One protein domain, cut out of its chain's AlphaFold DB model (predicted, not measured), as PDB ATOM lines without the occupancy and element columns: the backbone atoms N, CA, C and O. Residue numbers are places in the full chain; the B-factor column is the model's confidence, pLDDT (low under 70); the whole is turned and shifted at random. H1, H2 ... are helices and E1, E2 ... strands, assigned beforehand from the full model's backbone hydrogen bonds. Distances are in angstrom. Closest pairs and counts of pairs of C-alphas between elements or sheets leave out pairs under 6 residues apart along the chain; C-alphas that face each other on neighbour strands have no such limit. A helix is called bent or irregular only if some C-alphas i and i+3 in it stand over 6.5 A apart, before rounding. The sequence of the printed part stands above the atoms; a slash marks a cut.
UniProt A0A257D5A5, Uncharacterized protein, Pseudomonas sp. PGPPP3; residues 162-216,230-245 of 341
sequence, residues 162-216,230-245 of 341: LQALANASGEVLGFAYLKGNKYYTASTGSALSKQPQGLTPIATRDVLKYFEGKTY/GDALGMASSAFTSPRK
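This is residues 162 to 216 and 230 to 245 of the 341 residues of an uncharacterized protein of Pseudomonas sp. PGPPP3 (UniProt A0A257D5A5). A small, strongly twisted sheet of four strands, E3, E2, E1 and E4, forms the body, and a two-stranded hairpin arm, E5 and E6, sticks out from it with the free residues 209 to 215 at its tip. Two short helices, H1 and H2, sit next to E2 on the body, and a long stretch without a named element, residues 186 to 199, joins the sheet's edge strands E3 and E4. The printed part has 71 residues, with six named strands followed by two named helices; the class is mixed, helices and strands, and the sheet order E3, E2, E1, E4 is antiparallel throughout. The whole is only just compact, close to loose, with a radius of gyration of the C-alphas of 13.2 A, and its elongated outline spans 43 by 27 by 21 A.

E1, residues 162 to 166, begins with C-alpha 162 at (-4.458, 51.175, -46.316) and is 12.8 A long. E2, residues 172 to 179, is 19.1 A long and bends by 56 degrees at residue 175. E3 is residues 182 to 185 and E4 is residues 200 to 203. E5, residues 205 to 211, is 19.1 A long and ends with C-alpha 211 at (6.459, 69.968, -35.810). E6 is residues 214 to 216. H1 is residues 230 to 233. H2, residues 235 to 238, ends with C-alpha 238 at (1.117, 40.878, -43.123); it is neither bent nor irregular, but only just: C-alphas 235 and 238 are 6.0 A apart.

E1, E2 and E3 form a meander, each strand the antiparallel neighbour of the one before; with E4 beside E1 they form a Greek key, the fourth strand pairing back with the first. In the hairpin E1 and E2, N 163 and O 176 are 2.8 A apart. In the hairpin E2 and E3, N 177 and O 184 are 2.9 A apart. Between E1 and E4, N 164 and O 202 are 2.8 A apart. E4 runs on into E5 at 38 degrees, and the two meet only through their link. In the hairpin E5 and E6, N 211 and O 214 are 2.9 A apart. H1 only grazes the four-stranded sheet, with its residues 231 to 233. H2 stands at the sheet's level, its height over the sheet 0.3 A; its closest C-alphas to E2 are those of Ser 237 and Gly 174, 4.5 A apart. H1 and H2 are close but not clearly touching, and both are too short for an O i to N i+4 pair.

The two C-alphas farthest apart, those of Gln 197 and Glu 212, are 43.0 A apart. Residues 217 to 229 are not printed, and C-alphas 216 and 230 are 14.3 A apart across this cut. Of the links that are printed whole, E3 to E4 is long and the others are tight. The mean pLDDT of the printed part is 89.8, and no printed residue is under 70.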
ATOM      1  N   LEU A 162      -4.918  52.287 -47.141       95.56
ATOM      2  CA  LEU A 162      -4.458  51.175 -46.316       95.56
ATOM      3  C   LEU A 162      -5.620  50.678 -45.443       95.56
ATOM      4  O   LEU A 162      -6.324  51.474 -44.817       95.56
ATOM      5  N   GLN A 163      -5.825  49.366 -45.402       97.25
ATOM      6  CA  GLN A 163      -6.862  48.734 -44.593       97.25
ATOM      7  C   GLN A 163      -6.235  48.114 -43.346       97.25
ATOM      8  O   GLN A 163      -5.283  47.339 -43.447       97.25
ATOM      9  N   ALA A 164      -6.799  48.410 -42.181       97.31
ATOM     10  CA  ALA A 164      -6.598  47.627 -40.971       97.31
ATOM     11  C   ALA A 164      -7.535  46.415 -41.019       97.31
ATOM     12  O   ALA A 164      -8.737  46.571 -41.230       97.31
ATOM     13  N   LEU A 165      -7.005  45.204 -40.858       97.19
ATOM     14  CA  LEU A 165      -7.801  43.978 -40.923       97.19
ATOM     15  C   LEU A 165      -8.124  43.499 -39.511       97.19
ATOM     16  O   LEU A 165      -7.231  43.046 -38.789       97.19
ATOM     17  N   ALA A 166      -9.393  43.610 -39.124       97.06
ATOM     18  CA  ALA A 166      -9.867  43.286 -37.784       97.06
ATOM     19  C   ALA A 166     -10.560  41.919 -37.717       97.06
ATOM     20  O   ALA A 166     -11.247  41.509 -38.655       97.06
ATOM     21  N   ASN A 167     -10.396  41.218 -36.595       95.75
ATOM     22  CA  ASN A 167     -11.156  40.006 -36.290       95.75
ATOM     23  C   ASN A 167     -12.592  40.336 -35.824       95.75
ATOM     24  O   ASN A 167     -12.977  41.500 -35.713       95.75
ATOM     25  N   ALA A 168     -13.389  39.308 -35.519       94.38
ATOM     26  CA  ALA A 168     -14.768  39.472 -35.044       94.38
ATOM     27  C   ALA A 168     -14.886  40.230 -33.703       94.38
ATOM     28  O   ALA A 168     -15.924  40.823 -33.427       94.38
ATOM     29  N   SER A 169     -13.824  40.238 -32.893       93.00
ATOM     30  CA  SER A 169     -13.742  40.992 -31.635       93.00
ATOM     31  C   SER A 169     -13.370  42.468 -31.846       93.00
ATOM     32  O   SER A 169     -13.317  43.227 -30.880       93.00
ATOM     33  N   GLY A 170     -13.098  42.886 -33.088       92.50
ATOM     34  CA  GLY A 170     -12.653  44.238 -33.429       92.50
ATOM     35  C   GLY A 170     -11.152  44.477 -33.240       92.50
ATOM     36  O   GLY A 170     -10.697  45.612 -33.375       92.50
ATOM     37  N   GLU A 171     -10.364  43.440 -32.949       95.25
ATOM     38  CA  GLU A 171      -8.913  43.558 -32.800       95.25
ATOM     39  C   GLU A 171      -8.244  43.542 -34.176       95.25
ATOM     40  O   GLU A 171      -8.420  42.604 -34.958       95.25
ATOM     41  N   VAL A 172      -7.443  44.566 -34.469       96.44
ATOM     42  CA  VAL A 172      -6.660  44.642 -35.708       96.44
ATOM     43  C   VAL A 172      -5.519  43.631 -35.647       96.44
ATOM     44  O   VAL A 172      -4.675  43.717 -34.764       96.44
ATOM     45  N   LEU A 173      -5.462  42.693 -36.594       95.38
ATOM     46  CA  LEU A 173      -4.413  41.662 -36.669       95.38
ATOM     47  C   LEU A 173      -3.284  42.022 -37.642       95.38
ATOM     48  O   LEU A 173      -2.211  41.406 -37.642       95.38
ATOM     49  N   GLY A 174      -3.504  43.019 -38.493       95.50
ATOM     50  CA  GLY A 174      -2.548  43.419 -39.511       95.50
ATOM     51  C   GLY A 174      -3.086  44.489 -40.444       95.50
ATOM     52  O   GLY A 174      -4.216  44.954 -40.291       95.50
ATOM     53  N   PHE A 175      -2.266  44.849 -41.426       96.69
ATOM     54  CA  PHE A 175      -2.565  45.907 -42.379       96.69
ATOM     55  C   PHE A 175      -2.228  45.464 -43.798       96.69
ATOM     56  O   PHE A 175      -1.208  44.814 -44.041       96.69
ATOM     57  N   ALA A 176      -3.089  45.820 -44.743       95.75
ATOM     58  CA  ALA A 176      -2.909  45.494 -46.149       95.75
ATOM     59  C   ALA A 176      -3.633  46.501 -47.041       95.75
ATOM     60  O   ALA A 176      -4.620  47.116 -46.640       95.75
ATOM     61  N   TYR A 177      -3.175  46.638 -48.278       95.19
ATOM     62  CA  TYR A 177      -3.942  47.326 -49.309       95.19
ATOM     63  C   TYR A 177      -4.924  46.352 -49.946       95.19
ATOM     64  O   TYR A 177      -4.568  45.205 -50.213       95.19
ATOM     65  N   LEU A 178      -6.145  46.812 -50.207       93.50
ATOM     66  CA  LEU A 178      -7.174  46.046 -50.902       93.50
ATOM     67  C   LEU A 178      -7.348  46.614 -52.311       93.50
ATOM     68  O   LEU A 178      -7.664  47.792 -52.467       93.50
ATOM     69  N   LYS A 179      -7.162  45.777 -53.334       91.75
ATOM     70  CA  LYS A 179      -7.445  46.128 -54.732       91.75
ATOM     71  C   LYS A 179      -8.240  45.001 -55.379       91.75
ATOM     72  O   LYS A 179      -7.811  43.847 -55.389       91.75
ATOM     73  N   GLY A 180      -9.420  45.334 -55.903       87.31
ATOM     74  CA  GLY A 180     -10.384  44.329 -56.346       87.31
ATOM     75  C   GLY A 180     -10.804  43.447 -55.169       87.31
ATOM     76  O   GLY A 180     -11.415  43.937 -54.228       87.31
ATOM     77  N   ASN A 181     -10.434  42.165 -55.204       87.94
ATOM     78  CA  ASN A 181     -10.721  41.196 -54.137       87.94
ATOM     79  C   ASN A 181      -9.449  40.534 -53.575       87.94
ATOM     80  O   ASN A 181      -9.487  39.402 -53.093       87.94
ATOM     81  N   LYS A 182      -8.302  41.207 -53.714       92.25
ATOM     82  CA  LYS A 182      -7.001  40.722 -53.252       92.25
ATOM     83  C   LYS A 182      -6.343  41.735 -52.332       92.25
ATOM     84  O   LYS A 182      -6.404  42.946 -52.556       92.25
ATOM     85  N   TYR A 183      -5.672  41.201 -51.328       94.19
ATOM     86  CA  TYR A 183      -4.864  41.945 -50.388       94.19
ATOM     87  C   TYR A 183      -3.388  41.905 -50.772       94.19
ATOM     88  O   TYR A 183      -2.852  40.871 -51.190       94.19
ATOM     89  N   TYR A 184      -2.740  43.045 -50.563       93.12
ATOM     90  CA  TYR A 184      -1.349  43.314 -50.888       93.12
ATOM     91  C   TYR A 184      -0.619  43.826 -49.646       93.12
ATOM     92  O   TYR A 184      -1.190  44.553 -48.827       93.12
ATOM     93  N   THR A 185       0.648  43.454 -49.498       92.62
ATOM     94  CA  THR A 185       1.487  43.855 -48.365       92.62
ATOM     95  C   THR A 185       1.606  45.376 -48.289       92.62
ATOM     96  O   THR A 185       1.854  46.050 -49.289       92.62
ATOM     97  N   ALA A 186       1.504  45.932 -47.084       90.06
ATOM     98  CA  ALA A 186       1.703  47.366 -46.878       90.06
ATOM     99  C   ALA A 186       3.156  47.810 -47.152       90.06
ATOM    100  O   ALA A 186       3.416  48.950 -47.530       90.06
ATOM    101  N   SER A 187       4.110  46.893 -46.967       85.50
ATOM    102  CA  SER A 187       5.548  47.156 -47.032       85.50
ATOM    103  C   SER A 187       6.122  47.155 -48.453       85.50
ATOM    104  O   SER A 187       7.034  47.943 -48.743       85.50
ATOM    105  N   THR A 188       5.624  46.270 -49.326       85.94
ATOM    106  CA  THR A 188       6.147  46.067 -50.689       85.94
ATOM    107  C   THR A 188       5.101  46.248 -51.783       85.94
ATOM    108  O   THR A 188       5.489  46.424 -52.940       85.94
ATOM    109  N   GLY A 189       3.809  46.249 -51.447       88.38
ATOM    110  CA  GLY A 189       2.715  46.295 -52.415       88.38
ATOM    111  C   GLY A 189       2.566  44.996 -53.202       88.38
ATOM    112  O   GLY A 189       1.883  44.982 -54.217       88.38
ATOM    113  N   SER A 190       3.222  43.915 -52.784       90.31
ATOM    114  CA  SER A 190       3.115  42.600 -53.420       90.31
ATOM    115  C   SER A 190       1.855  41.894 -52.934       90.31
ATOM    116  O   SER A 190       1.493  42.038 -51.766       90.31
ATOM    117  N   ALA A 191       1.200  41.110 -53.789       90.94
ATOM    118  CA  ALA A 191       0.068  40.293 -53.371       90.94
ATOM    119  C   ALA A 191       0.470  39.385 -52.199       90.94
ATOM    120  O   ALA A 191       1.558  38.802 -52.184       90.94
ATOM    121  N   LEU A 192      -0.408  39.267 -51.204       89.12
ATOM    122  CA  LEU A 192      -0.189  38.337 -50.105       89.12
ATOM    123  C   LEU A 192      -0.212  36.903 -50.634       89.12
ATOM    124  O   LEU A 192      -1.172  36.496 -51.294       89.12
ATOM    125  N   SER A 193       0.811  36.127 -50.272       85.31
ATOM    126  CA  SER A 193       0.908  34.700 -50.608       85.31
ATOM    127  C   SER A 193      -0.271  33.898 -50.055       85.31
ATOM    128  O   SER A 193      -0.740  32.957 -50.692       85.31
ATOM    129  N   LYS A 194      -0.789  34.304 -48.892       88.12
ATOM    130  CA  LYS A 194      -2.016  33.783 -48.295       88.12
ATOM    131  C   LYS A 194      -2.991  34.926 -48.050       88.12
ATOM    132  O   LYS A 194      -2.712  35.832 -47.270       88.12
ATOM    133  N   GLN A 195      -4.145  34.859 -48.704       92.31
ATOM    134  CA  GLN A 195      -5.205  35.841 -48.518       92.31
ATOM    135  C   GLN A 195      -5.872  35.630 -47.145       92.31
ATOM    136  O   GLN A 195      -6.283  34.503 -46.845       92.31
ATOM    137  N   PRO A 196      -5.960  36.667 -46.294       91.19
ATOM    138  CA  PRO A 196      -6.617  36.559 -44.998       91.19
ATOM    139  C   PRO A 196      -8.113  36.277 -45.178       91.19
ATOM    140  O   PRO A 196      -8.761  36.837 -46.061       91.19
ATOM    141  N   GLN A 197      -8.664  35.406 -44.331       90.62
ATOM    142  CA  GLN A 197     -10.081  35.034 -44.337       90.62
ATOM    143  C   GLN A 197     -10.739  35.418 -43.013       90.62
ATOM    144  O   GLN A 197     -10.098  35.366 -41.966       90.62
ATOM    145  N   GLY A 198     -12.021  35.792 -43.065       90.38
ATOM    146  CA  GLY A 198     -12.804  36.136 -41.873       90.38
ATOM    147  C   GLY A 198     -12.385  37.438 -41.180       90.38
ATOM    148  O   GLY A 198     -12.815  37.681 -40.056       90.38
ATOM    149  N   LEU A 199     -11.555  38.263 -41.828       95.25
ATOM    150  CA  LEU A 199     -11.178  39.583 -41.328       95.25
ATOM    151  C   LEU A 199     -11.988  40.672 -42.023       95.25
ATOM    152  O   LEU A 199     -12.220  40.616 -43.231       95.25
ATOM    153  N   THR A 200     -12.380  41.678 -41.250       96.25
ATOM    154  CA  THR A 200     -13.115  42.842 -41.742       96.25
ATOM    155  C   THR A 200     -12.127  43.966 -42.058       96.25
ATOM    156  O   THR A 200     -11.378  44.362 -41.161       96.25
ATOM    157  N   PRO A 201     -12.095  44.488 -43.298       96.75
ATOM    158  CA  PRO A 201     -11.264  45.631 -43.635       96.75
ATOM    159  C   PRO A 201     -11.856  46.923 -43.061       96.75
ATOM    160  O   PRO A 201     -13.041  47.214 -43.224       96.75
ATOM    161  N   ILE A 202     -11.008  47.705 -42.404       96.62
ATOM    162  CA  ILE A 202     -11.315  49.030 -41.873       96.62
ATOM    163  C   ILE A 202     -10.380  50.020 -42.558       96.62
ATOM    164  O   ILE A 202      -9.160  49.934 -42.410       96.62
ATOM    165  N   ALA A 203     -10.952  50.973 -43.292       96.19
ATOM    166  CA  ALA A 203     -10.180  52.033 -43.927       96.19
ATOM    167  C   ALA A 203      -9.441  52.851 -42.860       96.19
ATOM    168  O   ALA A 203     -10.068  53.353 -41.923       96.19
ATOM    169  N   THR A 204      -8.122  52.961 -43.004       96.88
ATOM    170  CA  THR A 204      -7.303  53.760 -42.089       96.88
ATOM    171  C   THR A 204      -7.353  55.243 -42.442       96.88
ATOM    172  O   THR A 204      -7.658  55.614 -43.579       96.88
ATOM    173  N   ARG A 205      -7.030  56.091 -41.466       95.25
ATOM    174  CA  ARG A 205      -6.747  57.516 -41.671       95.25
ATOM    175  C   ARG A 205      -5.319  57.833 -41.251       95.25
ATOM    176  O   ARG A 205      -4.795  57.229 -40.314       95.25
ATOM    177  N   ASP A 206      -4.712  58.795 -41.937       92.88
ATOM    178  CA  ASP A 206      -3.402  59.311 -41.557       92.88
ATOM    179  C   ASP A 206      -3.520  60.072 -40.229       92.88
ATOM    180  O   ASP A 206      -4.347  60.975 -40.074       92.88
ATOM    181  N   VAL A 207      -2.678  59.702 -39.266       94.62
ATOM    182  CA  VAL A 207      -2.466  60.483 -38.048       94.62
ATOM    183  C   VAL A 207      -1.335  61.456 -38.322       94.62
ATOM    184  O   VAL A 207      -0.193  61.056 -38.561       94.62
ATOM    185  N   LEU A 208      -1.671  62.734 -38.283       90.69
ATOM    186  CA  LEU A 208      -0.789  63.845 -38.570       90.69
ATOM    187  C   LEU A 208      -0.146  64.359 -37.288       90.69
ATOM    188  O   LEU A 208      -0.760  64.360 -36.222       90.69
ATOM    189  N   LYS A 209       1.086  64.837 -37.403       87.12
ATOM    190  CA  LYS A 209       1.783  65.574 -36.353       87.12
ATOM    191  C   LYS A 209       2.365  66.840 -36.958       87.12
ATOM    192  O   LYS A 209       2.932  66.795 -38.048       87.12
ATOM    193  N   TYR A 210       2.205  67.957 -36.255       79.62
ATOM    194  CA  TYR A 210       2.782  69.237 -36.645       79.62
ATOM    195  C   TYR A 210       4.038  69.496 -35.808       79.62
ATOM    196  O   TYR A 210       3.976  69.516 -34.581       79.62
ATOM    197  N   PHE A 211       5.181  69.684 -36.460       76.00
ATOM    198  CA  PHE A 211       6.459  69.968 -35.810       76.00
ATOM    199  C   PHE A 211       7.274  70.936 -36.672       76.00
ATOM    200  O   PHE A 211       7.342  70.778 -37.888       76.00
ATOM    201  N   GLU A 212       7.857  71.966 -36.050       74.88
ATOM    202  CA  GLU A 212       8.739  72.951 -36.709       74.88
ATOM    203  C   GLU A 212       8.197  73.547 -38.026       74.88
ATOM    204  O   GLU A 212       8.933  73.778 -38.983       74.88
ATOM    205  N   GLY A 213       6.889  73.826 -38.086       70.94
ATOM    206  CA  GLY A 213       6.276  74.432 -39.276       70.94
ATOM    207  C   GLY A 213       5.799  73.438 -40.329       70.94
ATOM    208  O   GLY A 213       5.350  73.870 -41.387       70.94
ATOM    209  N   LYS A 214       5.899  72.134 -40.059       71.88
ATOM    210  CA  LYS A 214       5.635  71.077 -41.035       71.88
ATOM    211  C   LYS A 214       4.694  70.033 -40.470       71.88
ATOM    212  O   LYS A 214       4.774  69.692 -39.291       71.88
ATOM    213  N   THR A 215       3.863  69.478 -41.339       75.19
ATOM    214  CA  THR A 215       2.974  68.366 -41.000       75.19
ATOM    215  C   THR A 215       3.497  67.076 -41.616       75.19
ATOM    216  O   THR A 215       3.907  67.059 -42.776       75.19
ATOM    217  N   TYR A 216       3.483  65.988 -40.852       78.19
ATOM    218  CA  TYR A 216       3.899  64.669 -41.323       78.19
ATOM    219  C   TYR A 216       2.973  63.571 -40.804       78.19
ATOM    220  O   TYR A 216       2.336  63.710 -39.760       78.19
ATOM    221  N   GLY A 230       5.433  52.065 -38.179       87.00
ATOM    222  CA  GLY A 230       6.321  50.915 -38.355       87.00
ATOM    223  C   GLY A 230       5.594  49.568 -38.306       87.00
ATOM    224  O   GLY A 230       5.886  48.693 -39.121       87.00
ATOM    225  N   ASP A 231       4.611  49.410 -37.416       87.50
ATOM    226  CA  ASP A 231       3.796  48.190 -37.329       87.50
ATOM    227  C   ASP A 231       2.780  48.111 -38.477       87.50
ATOM    228  O   ASP A 231       2.520  47.028 -38.991       87.50
ATOM    229  N   ALA A 232       2.261  49.248 -38.952       90.19
ATOM    230  CA  ALA A 232       1.309  49.271 -40.063       90.19
ATOM    231  C   ALA A 232       1.968  48.986 -41.427       90.19
ATOM    232  O   ALA A 232       1.438  48.230 -42.244       90.19
ATOM    233  N   LEU A 233       3.149  49.561 -41.673       89.12
ATOM    234  CA  LEU A 233       3.859  49.474 -42.959       89.12
ATOM    235  C   LEU A 233       5.014  48.462 -42.968       89.12
ATOM    236  O   LEU A 233       5.702  48.308 -43.984       89.12
ATOM    237  N   GLY A 234       5.279  47.812 -41.836       83.62
ATOM    238  CA  GLY A 234       6.336  46.817 -41.681       83.62
ATOM    239  C   GLY A 234       5.962  45.449 -42.248       83.62
ATOM    240  O   GLY A 234       4.812  45.170 -42.561       83.62
ATOM    241  N   MET A 235       6.939  44.544 -42.358       76.31
ATOM    242  CA  MET A 235       6.680  43.162 -42.808       76.31
ATOM    243  C   MET A 235       5.808  42.371 -41.824       76.31
ATOM    244  O   MET A 235       5.064  41.476 -42.224       76.31
ATOM    245  N   ALA A 236       5.879  42.711 -40.533       75.69
ATOM    246  CA  ALA A 236       5.079  42.059 -39.506       75.69
ATOM    247  C   ALA A 236       3.573  42.270 -39.730       75.69
ATOM    248  O   ALA A 236       2.792  41.397 -39.348       75.69
ATOM    249  N   SER A 237       3.170  43.367 -40.386       78.62
ATOM    250  CA  SER A 237       1.768  43.738 -40.612       78.62
ATOM    251  C   SER A 237       0.993  42.718 -41.452       78.62
ATOM    252  O   SER A 237      -0.220  42.606 -41.309       78.62
ATOM    253  N   SER A 238       1.694  41.913 -42.258       82.69
ATOM    254  CA  SER A 238       1.117  40.878 -43.123       82.69
ATOM    255  C   SER A 238       1.022  39.476 -42.502       82.69
ATOM    256  O   SER A 238       0.684  38.523 -43.200       82.69
ATOM    257  N   ALA A 239       1.333  39.314 -41.210       84.12
ATOM    258  CA  ALA A 239       1.268  38.004 -40.550       84.12
ATOM    259  C   ALA A 239      -0.159  37.593 -40.136       84.12
ATOM    260  O   ALA A 239      -0.476  36.409 -40.151       84.12
ATOM    261  N   PHE A 240      -1.013  38.555 -39.761       90.81
ATOM    262  CA  PHE A 240      -2.406  38.350 -39.313       90.81
ATOM    263  C   PHE A 240      -2.610  37.309 -38.193       90.81
ATOM    264  O   PHE A 240      -3.691  36.743 -38.057       90.81
ATOM    265  N   THR A 241      -1.579  37.036 -37.392       88.75
ATOM    266  CA  THR A 241      -1.583  35.979 -36.365       88.75
ATOM    267  C   THR A 241      -1.804  36.492 -34.947       88.75
ATOM    268  O   THR A 241      -2.167  35.713 -34.073       88.75
ATOM    269  N   SER A 242      -1.563  37.779 -34.697       90.94
ATOM    270  CA  SER A 242      -1.668  38.389 -33.370       90.94
ATOM    271  C   SER A 242      -2.193  39.823 -33.466       90.94
ATOM    272  O   SER A 242      -1.944  40.485 -34.482       90.94
ATOM    273  N   PRO A 243      -2.925  40.303 -32.442       94.38
ATOM    274  CA  PRO A 243      -3.365  41.688 -32.379       94.38
ATOM    275  C   PRO A 243      -2.197  42.671 -32.442       94.38
ATOM    276  O   PRO A 243      -1.166  42.491 -31.791       94.38
ATOM    277  N   ARG A 244      -2.385  43.734 -33.220       94.06
ATOM    278  CA  ARG A 244      -1.458  44.855 -33.340       94.06
ATOM    279  C   ARG A 244      -1.499  45.703 -32.086       94.06
ATOM    280  O   ARG A 244      -2.556  45.889 -31.477       94.06
ATOM    281  N   LYS A 245      -0.340  46.237 -31.707       94.50
ATOM    282  CA  LYS A 245      -0.227  47.060 -30.507       94.50
ATOM    283  C   LYS A 245      -0.914  48.399 -30.750       94.50
ATOM    284  O   LYS A 245      -0.498  49.178 -31.603       94.50
TER     285      LYS A 245